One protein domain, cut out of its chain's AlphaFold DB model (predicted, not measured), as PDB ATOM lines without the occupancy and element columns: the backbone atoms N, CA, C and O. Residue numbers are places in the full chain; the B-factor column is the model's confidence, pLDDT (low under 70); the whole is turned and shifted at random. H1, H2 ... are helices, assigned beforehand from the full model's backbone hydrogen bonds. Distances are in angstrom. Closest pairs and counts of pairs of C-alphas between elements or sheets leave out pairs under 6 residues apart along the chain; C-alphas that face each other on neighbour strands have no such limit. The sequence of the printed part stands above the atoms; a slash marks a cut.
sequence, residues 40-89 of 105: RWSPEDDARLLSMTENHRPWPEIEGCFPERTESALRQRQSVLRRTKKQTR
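AT A GLANCE: This is residues 40 to 89 of the 105 residues of an uncharacterized protein of Blastomyces gilchristii (strain SLH14081) (UniProt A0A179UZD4). Two helices cross nearly at right angles, H1 and the long H3, and a short third helix, H2, packs on residues 49 to 53 of H1 and on residues 71 to 74 of H3. The last part of H3, residues 83 to 89, sticks out as a free arm. The printed part has 50 residues with three named helices, in the order H1, H2, H3, and no named strand; the class is all helix. The whole is compact, with a radius of gyration of the C-alphas of 10.6 A, and its C-alphas span 31 by 24 by 18 A along the three main axes.

HOW THE PARTS SIT: After residues 40 to 42 comes H1, residues 43 to 54. A tight link of 4 residues joins it to H2, residues 59 to 64. H1 and H2 only just touch, with 3 pairs of C-alphas within 8 A, and H1 does so with residues 49 to 53 alone. The closest C-alphas of the two are those of Met 52 and Ile 62, 6.7 A apart. They form a helical hairpin, running opposite ways at a steep tilt of 41 degrees. A short link of 6 residues leads from H2 to H3, residues 71 to 89. H2 touches residues 71 to 74 of H3, and the closest C-alphas, those of Glu 63 and Glu 71, are 5.5 A apart. Their tilt of 69 degrees is steep, only just short of about perpendicular, and they run opposite ways. H3 also only just touches H1, with 3 pairs of C-alphas within 8 A, between residues 74 to 78 of H3 and residues 49 to 50 of H1. The closest C-alphas there are those of Leu 49 and Leu 74, 7.4 A apart, and the lines of H1 and H3 are about perpendicular at 86 degrees. The helix packing is mostly crossed: of the 3 pairs of helices that touch, 0 are at a shallow tilt. In H1, H2 and H3 every backbone O i to N i+4 pair is within hydrogen-bond range.

IN THESE COORDINATES: H1 runs from Pro 43, with its C-alpha at (-18.361, 49.273, 52.557), to Glu 54, 16.2 A from first to last C-alpha. H2 runs from Trp 59, with its C-alpha at (-23.864, 33.303, 43.069), to Gly 64, 8.6 A from first to last C-alpha. H3, the longest helix with 19 residues, runs 27.2 A from Glu 71 to Arg 89, whose C-alpha is at (-11.835, 56.121, 35.993).

THE WHOLE: The two C-alphas farthest apart are those of Pro 67 and Arg 89, at 32.1 A. The first and last printed C-alphas, those of Arg 40 and Arg 89, are 23.9 A apart. The printed part has no cut, and neither of the two links between helices is long. The mean pLDDT of the printed part is 85.4; residues 85 to 89, in H3, are under 70.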
ATOM      1  N   ARG A  40     -29.064  49.840  53.034       78.44
ATOM      2  CA  ARG A  40     -27.721  50.396  52.888       78.44
ATOM      3  C   ARG A  40     -26.708  49.257  52.861       78.44
ATOM      4  O   ARG A  40     -26.619  48.479  53.801       78.44
ATOM      5  N   TRP A  41     -25.964  49.175  51.769       83.12
ATOM      6  CA  TRP A  41     -24.762  48.353  51.679       83.12
ATOM      7  C   TRP A  41     -23.665  49.007  52.508       83.12
ATOM      8  O   TRP A  41     -23.427  50.213  52.364       83.12
ATOM      9  N   SER A  42     -23.043  48.230  53.388       85.88
ATOM     10  CA  SER A  42     -21.844  48.660  54.094       85.88
ATOM     11  C   SER A  42     -20.628  48.566  53.155       85.88
ATOM     12  O   SER A  42     -20.636  47.755  52.222       85.88
ATOM     13  N   PRO A  43     -19.590  49.400  53.338       85.12
ATOM     14  CA  PRO A  43     -18.361  49.273  52.557       85.12
ATOM     15  C   PRO A  43     -17.681  47.910  52.771       85.12
ATOM     16  O   PRO A  43     -17.056  47.388  51.850       85.12
ATOM     17  N   GLU A  44     -17.854  47.298  53.944       88.31
ATOM     18  CA  GLU A  44     -17.388  45.945  54.246       88.31
ATOM     19  C   GLU A  44     -18.120  44.895  53.397       88.31
ATOM     20  O   GLU A  44     -17.480  44.006  52.824       88.31
ATOM     21  N   ASP A  45     -19.446  45.019  53.257       88.81
ATOM     22  CA  ASP A  45     -20.241  44.143  52.389       88.81
ATOM     23  C   ASP A  45     -19.846  44.302  50.921       88.81
ATOM     24  O   ASP A  45     -19.722  43.309  50.203       88.81
ATOM     25  N   ASP A  46     -19.610  45.536  50.470       89.75
ATOM     26  CA  ASP A  46     -19.162  45.808  49.102       89.75
ATOM     27  C   ASP A  46     -17.790  45.193  48.821       89.75
ATOM     28  O   ASP A  46     -17.597  44.585  47.766       89.75
ATOM     29  N   ALA A  47     -16.842  45.321  49.753       89.94
ATOM     30  CA  ALA A  47     -15.515  44.724  49.634       89.94
ATOM     31  C   ALA A  47     -15.603  43.193  49.566       89.94
ATOM     32  O   ALA A  47     -14.984  42.568  48.700       89.94
ATOM     33  N   ARG A  48     -16.436  42.588  50.420       91.12
ATOM     34  CA  ARG A  48     -16.680  41.143  50.412       91.12
ATOM     35  C   ARG A  48     -17.320  40.694  49.097       91.12
ATOM     36  O   ARG A  48     -16.805  39.776  48.463       91.12
ATOM     37  N   LEU A  49     -18.363  41.381  48.629       92.00
ATOM     38  CA  LEU A  49     -19.036  41.092  47.359       92.00
ATOM     39  C   LEU A  49     -18.078  41.209  46.164       92.00
ATOM     40  O   LEU A  49     -18.064  40.346  45.281       92.00
ATOM     41  N   LEU A  50     -17.251  42.256  46.132       89.94
ATOM     42  CA  LEU A  50     -16.227  42.433  45.102       89.94
ATOM     43  C   LEU A  50     -15.216  41.288  45.130       89.94
ATOM     44  O   LEU A  50     -15.006  40.672  44.092       89.94
ATOM     45  N   SER A  51     -14.675  40.948  46.301       91.19
ATOM     46  CA  SER A  51     -13.691  39.868  46.422       91.19
ATOM     47  C   SER A  51     -14.238  38.518  45.947       91.19
ATOM     48  O   SER A  51     -13.558  37.788  45.231       91.19
ATOM     49  N   MET A  52     -15.483  38.169  46.285       91.69
ATOM     50  CA  MET A  52     -16.058  36.879  45.894       91.69
ATOM     51  C   MET A  52     -16.390  36.830  44.400       91.69
ATOM     52  O   MET A  52     -16.170  35.804  43.757       91.69
ATOM     53  N   THR A  53     -16.880  37.939  43.837       89.31
ATOM     54  CA  THR A  53     -17.168  38.018  42.398       89.31
ATOM     55  C   THR A  53     -15.904  38.077  41.539       89.31
ATOM     56  O   THR A  53     -15.913  37.548  40.432       89.31
ATOM     57  N   GLU A  54     -14.820  38.678  42.034       87.88
ATOM     58  CA  GLU A  54     -13.497  38.659  41.396       87.88
ATOM     59  C   GLU A  54     -12.861  37.267  41.449       87.88
ATOM     60  O   GLU A  54     -12.289  36.814  40.466       87.88
ATOM     61  N   ASN A  55     -13.085  36.524  42.536       90.75
ATOM     62  CA  ASN A  55     -12.743  35.104  42.635       90.75
ATOM     63  C   ASN A  55     -13.666  34.184  41.808       90.75
ATOM     64  O   ASN A  55     -13.631  32.969  41.988       90.75
ATOM     65  N   HIS A  56     -14.515  34.741  40.934       89.69
ATOM     66  CA  HIS A  56     -15.447  34.005  40.074       89.69
ATOM     67  C   HIS A  56     -16.346  33.002  40.818       89.69
ATOM     68  O   HIS A  56     -16.791  32.013  40.233       89.69
ATOM     69  N   ARG A  57     -16.647  33.253  42.101       90.88
ATOM     70  CA  ARG A  57     -17.510  32.352  42.871       90.88
ATOM     71  C   ARG A  57     -18.934  32.342  42.306       90.88
ATOM     72  O   ARG A  57     -19.432  33.389  41.874       90.88
ATOM     73  N   PRO A  58     -19.608  31.180  42.306       91.94
ATOM     74  CA  PRO A  58     -20.988  31.078  41.864       91.94
ATOM     75  C   PRO A  58     -21.912  31.826  42.832       91.94
ATOM     76  O   PRO A  58     -21.728  31.807  44.047       91.94
ATOM     77  N   TRP A  59     -22.940  32.475  42.291       88.31
ATOM     78  CA  TRP A  59     -23.864  33.303  43.069       88.31
ATOM     79  C   TRP A  59     -24.525  32.622  44.276       88.31
ATOM     80  O   TRP A  59     -24.606  33.292  45.303       88.31
ATOM     81  N   PRO A  60     -24.921  31.336  44.228       89.50
ATOM     82  CA  PRO A  60     -25.473  30.652  45.398       89.50
ATOM     83  C   PRO A  60     -24.494  30.598  46.580       89.50
ATOM     84  O   PRO A  60     -24.884  30.724  47.736       89.50
ATOM     85  N   GLU A  61     -23.196  30.460  46.301       90.75
ATOM     86  CA  GLU A  61     -22.157  30.451  47.335       90.75
ATOM     87  C   GLU A  61     -21.928  31.853  47.912       90.75
ATOM     88  O   GLU A  61     -21.704  32.021  49.113       90.75
ATOM     89  N   ILE A  62     -22.032  32.877  47.060       91.25
ATOM     90  CA  ILE A  62     -21.984  34.276  47.487       91.25
ATOM     91  C   ILE A  62     -23.190  34.591  48.373       91.25
ATOM     92  O   ILE A  62     -23.011  35.155  49.445       91.25
ATOM     93  N   GLU A  63     -24.398  34.195  47.974       91.06
ATOM     94  CA  GLU A  63     -25.625  34.382  48.756       91.06
ATOM     95  C   GLU A  63     -25.529  33.735  50.144       91.06
ATOM     96  O   GLU A  63     -25.894  34.366  51.134       91.06
ATOM     97  N   GLY A  64     -24.915  32.551  50.250       88.25
ATOM     98  CA  GLY A  64     -24.643  31.905  51.539       88.25
ATOM     99  C   GLY A  64     -23.803  32.755  52.506       88.25
ATOM    100  O   GLY A  64     -23.926  32.614  53.721       88.25
ATOM    101  N   CYS A  65     -22.988  33.681  51.992       86.56
ATOM    102  CA  CYS A  65     -22.198  34.617  52.799       86.56
ATOM    103  C   CYS A  65     -22.958  35.899  53.187       86.56
ATOM    104  O   CYS A  65     -22.452  36.683  53.996       86.56
ATOM    105  N   PHE A  66     -24.154  36.117  52.631       86.88
ATOM    106  CA  PHE A  66     -25.013  37.269  52.902       86.88
ATOM    107  C   PHE A  66     -26.441  36.812  53.242       86.88
ATOM    108  O   PHE A  66     -27.352  37.025  52.448       86.88
ATOM    109  N   PRO A  67     -26.688  36.257  54.442       81.00
ATOM    110  CA  PRO A  67     -27.993  35.684  54.802       81.00
ATOM    111  C   PRO A  67     -29.148  36.701  54.801       81.00
ATOM    112  O   PRO A  67     -30.314  36.332  54.703       81.00
ATOM    113  N   GLU A  68     -28.842  37.996  54.897       83.62
ATOM    114  CA  GLU A  68     -29.833  39.077  54.844       83.62
ATOM    115  C   GLU A  68     -30.103  39.590  53.418       83.62
ATOM    116  O   GLU A  68     -30.937  40.482  53.215       83.62
ATOM    117  N   ARG A  69     -29.379  39.080  52.415       83.69
ATOM    118  CA  ARG A  69     -29.435  39.532  51.022       83.69
ATOM    119  C   ARG A  69     -29.777  38.368  50.113       83.69
ATOM    120  O   ARG A  69     -29.300  37.263  50.294       83.69
ATOM    121  N   THR A  70     -30.563  38.654  49.087       88.31
ATOM    122  CA  THR A  70     -30.825  37.689  48.022       88.31
ATOM    123  C   THR A  70     -29.794  37.821  46.907       88.31
ATOM    124  O   THR A  70     -29.223  38.902  46.703       88.31
ATOM    125  N   GLU A  71     -29.618  36.762  46.119       89.75
ATOM    126  CA  GLU A  71     -28.794  36.773  44.902       89.75
ATOM    127  C   GLU A  71     -29.096  37.993  44.010       89.75
ATOM    128  O   GLU A  71     -28.191  38.705  43.564       89.75
ATOM    129  N   SER A  72     -30.378  38.282  43.782       87.62
ATOM    130  CA  SER A  72     -30.814  39.411  42.953       87.62
ATOM    131  C   SER A  72     -30.298  40.756  43.474       87.62
ATOM    132  O   SER A  72     -29.857  41.598  42.688       87.62
ATOM    133  N   ALA A  73     -30.295  40.957  44.797       88.31
ATOM    134  CA  ALA A  73     -29.776  42.175  45.412       88.31
ATOM    135  C   ALA A  73     -28.252  42.292  45.234       88.31
ATOM    136  O   ALA A  73     -27.751  43.381  44.936       88.31
ATOM    137  N   LEU A  74     -27.524  41.177  45.357       90.62
ATOM    138  CA  LEU A  74     -26.074  41.111  45.155       90.62
ATOM    139  C   LEU A  74     -25.698  41.439  43.698       90.62
ATOM    140  O   LEU A  74     -24.828  42.279  43.455       90.62
ATOM    141  N   ARG A  75     -26.410  40.869  42.716       90.38
ATOM    142  CA  ARG A  75     -26.233  41.183  41.284       90.38
ATOM    143  C   ARG A  75     -26.510  42.654  40.983       90.38
ATOM    144  O   ARG A  75     -25.730  43.315  40.289       90.38
ATOM    145  N   GLN A  76     -27.601  43.194  41.531       90.44
ATOM    146  CA  GLN A  76     -27.943  44.605  41.368       90.44
ATOM    147  C   GLN A  76     -26.846  45.505  41.949       90.44
ATOM    148  O   GLN A  76     -26.422  46.461  41.290       90.44
ATOM    149  N   ARG A  77     -26.323  45.176  43.136       91.06
ATOM    150  CA  ARG A  77     -25.227  45.928  43.752       91.06
ATOM    151  C   ARG A  77     -23.945  45.861  42.936       91.06
ATOM    152  O   ARG A  77     -23.339  46.904  42.693       91.06
ATOM    153  N   GLN A  78     -23.566  44.683  42.449       90.25
ATOM    154  CA  GLN A  78     -22.387  44.516  41.600       90.25
ATOM    155  C   GLN A  78     -22.475  45.394  40.339       90.25
ATOM    156  O   GLN A  78     -21.496  46.031  39.950       90.25
ATOM    157  N   SER A  79     -23.656  45.479  39.719       88.94
ATOM    158  CA  SER A  79     -23.890  46.353  38.564       88.94
ATOM    159  C   SER A  79     -23.670  47.832  38.906       88.94
ATOM    160  O   SER A  79     -22.976  48.542  38.173       88.94
ATOM    161  N   VAL A  80     -24.183  48.289  40.055       87.06
ATOM    162  CA  VAL A  80     -23.963  49.659  40.552       87.06
ATOM    163  C   VAL A  80     -22.474  49.922  40.803       87.06
ATOM    164  O   VAL A  80     -21.951  50.917  40.303       87.06
ATOM    165  N   LEU A  81     -21.768  49.008  41.479       85.06
ATOM    166  CA  LEU A  81     -20.327  49.121  41.749       85.06
ATOM    167  C   LEU A  81     -19.484  49.178  40.465       85.06
ATOM    168  O   LEU A  81     -18.486  49.895  40.390       85.06
ATOM    169  N   ARG A  82     -19.885  48.458  39.410       83.69
ATOM    170  CA  ARG A  82     -19.218  48.539  38.100       83.69
ATOM    171  C   ARG A  82     -19.420  49.902  37.439       83.69
ATOM    172  O   ARG A  82     -18.501  50.398  36.790       83.69
ATOM    173  N   ARG A  83     -20.598  50.515  37.585       82.06
ATOM    174  CA  ARG A  83     -20.890  51.847  37.026       82.06
ATOM    175  C   ARG A  83     -20.099  52.942  37.743       82.06
ATOM    176  O   ARG A  83     -19.503  53.780  37.073       82.06
ATOM    177  N   THR A  84     -20.017  52.893  39.071       77.38
ATOM    178  CA  THR A  84     -19.238  53.866  39.857       77.38
ATOM    179  C   THR A  84     -17.733  53.740  39.603       77.38
ATOM    180  O   THR A  84     -17.050  54.752  39.456       77.38
ATOM    181  N   LYS A  85     -17.204  52.517  39.435       69.19
ATOM    182  CA  LYS A  85     -15.813  52.283  38.992       69.19
ATOM    183  C   LYS A  85     -15.502  52.900  37.623       69.19
ATOM    184  O   LYS A  85     -14.406  53.401  37.405       69.19
ATOM    185  N   LYS A  86     -16.450  52.869  36.682       67.12
ATOM    186  CA  LYS A  86     -16.272  53.508  35.366       67.12
ATOM    187  C   LYS A  86     -16.267  55.032  35.480       67.12
ATOM    188  O   LYS A  86     -15.410  55.670  34.886       67.12
ATOM    189  N   GLN A  87     -17.173  55.597  36.277       58.84
ATOM    190  CA  GLN A  87     -17.229  57.044  36.514       58.84
ATOM    191  C   GLN A  87     -15.973  57.571  37.216       58.84
ATOM    192  O   GLN A  87     -15.456  58.603  36.819       58.84
ATOM    193  N   THR A  88     -15.435  56.840  38.193       61.09
ATOM    194  CA  THR A  88     -14.179  57.212  38.875       61.09
ATOM    195  C   THR A  88     -12.947  57.107  37.974       61.09
ATOM    196  O   THR A  88     -12.041  57.913  38.118       61.09
ATOM    197  N   ARG A  89     -12.913  56.180  37.004       57.41
ATOM    198  CA  ARG A  89     -11.835  56.121  35.993       57.41
ATOM    199  C   ARG A  89     -11.911  57.228  34.939       57.41
ATOM    200  O   ARG A  89     -10.886  57.607  34.397       57.41
TER     201      ARG A  89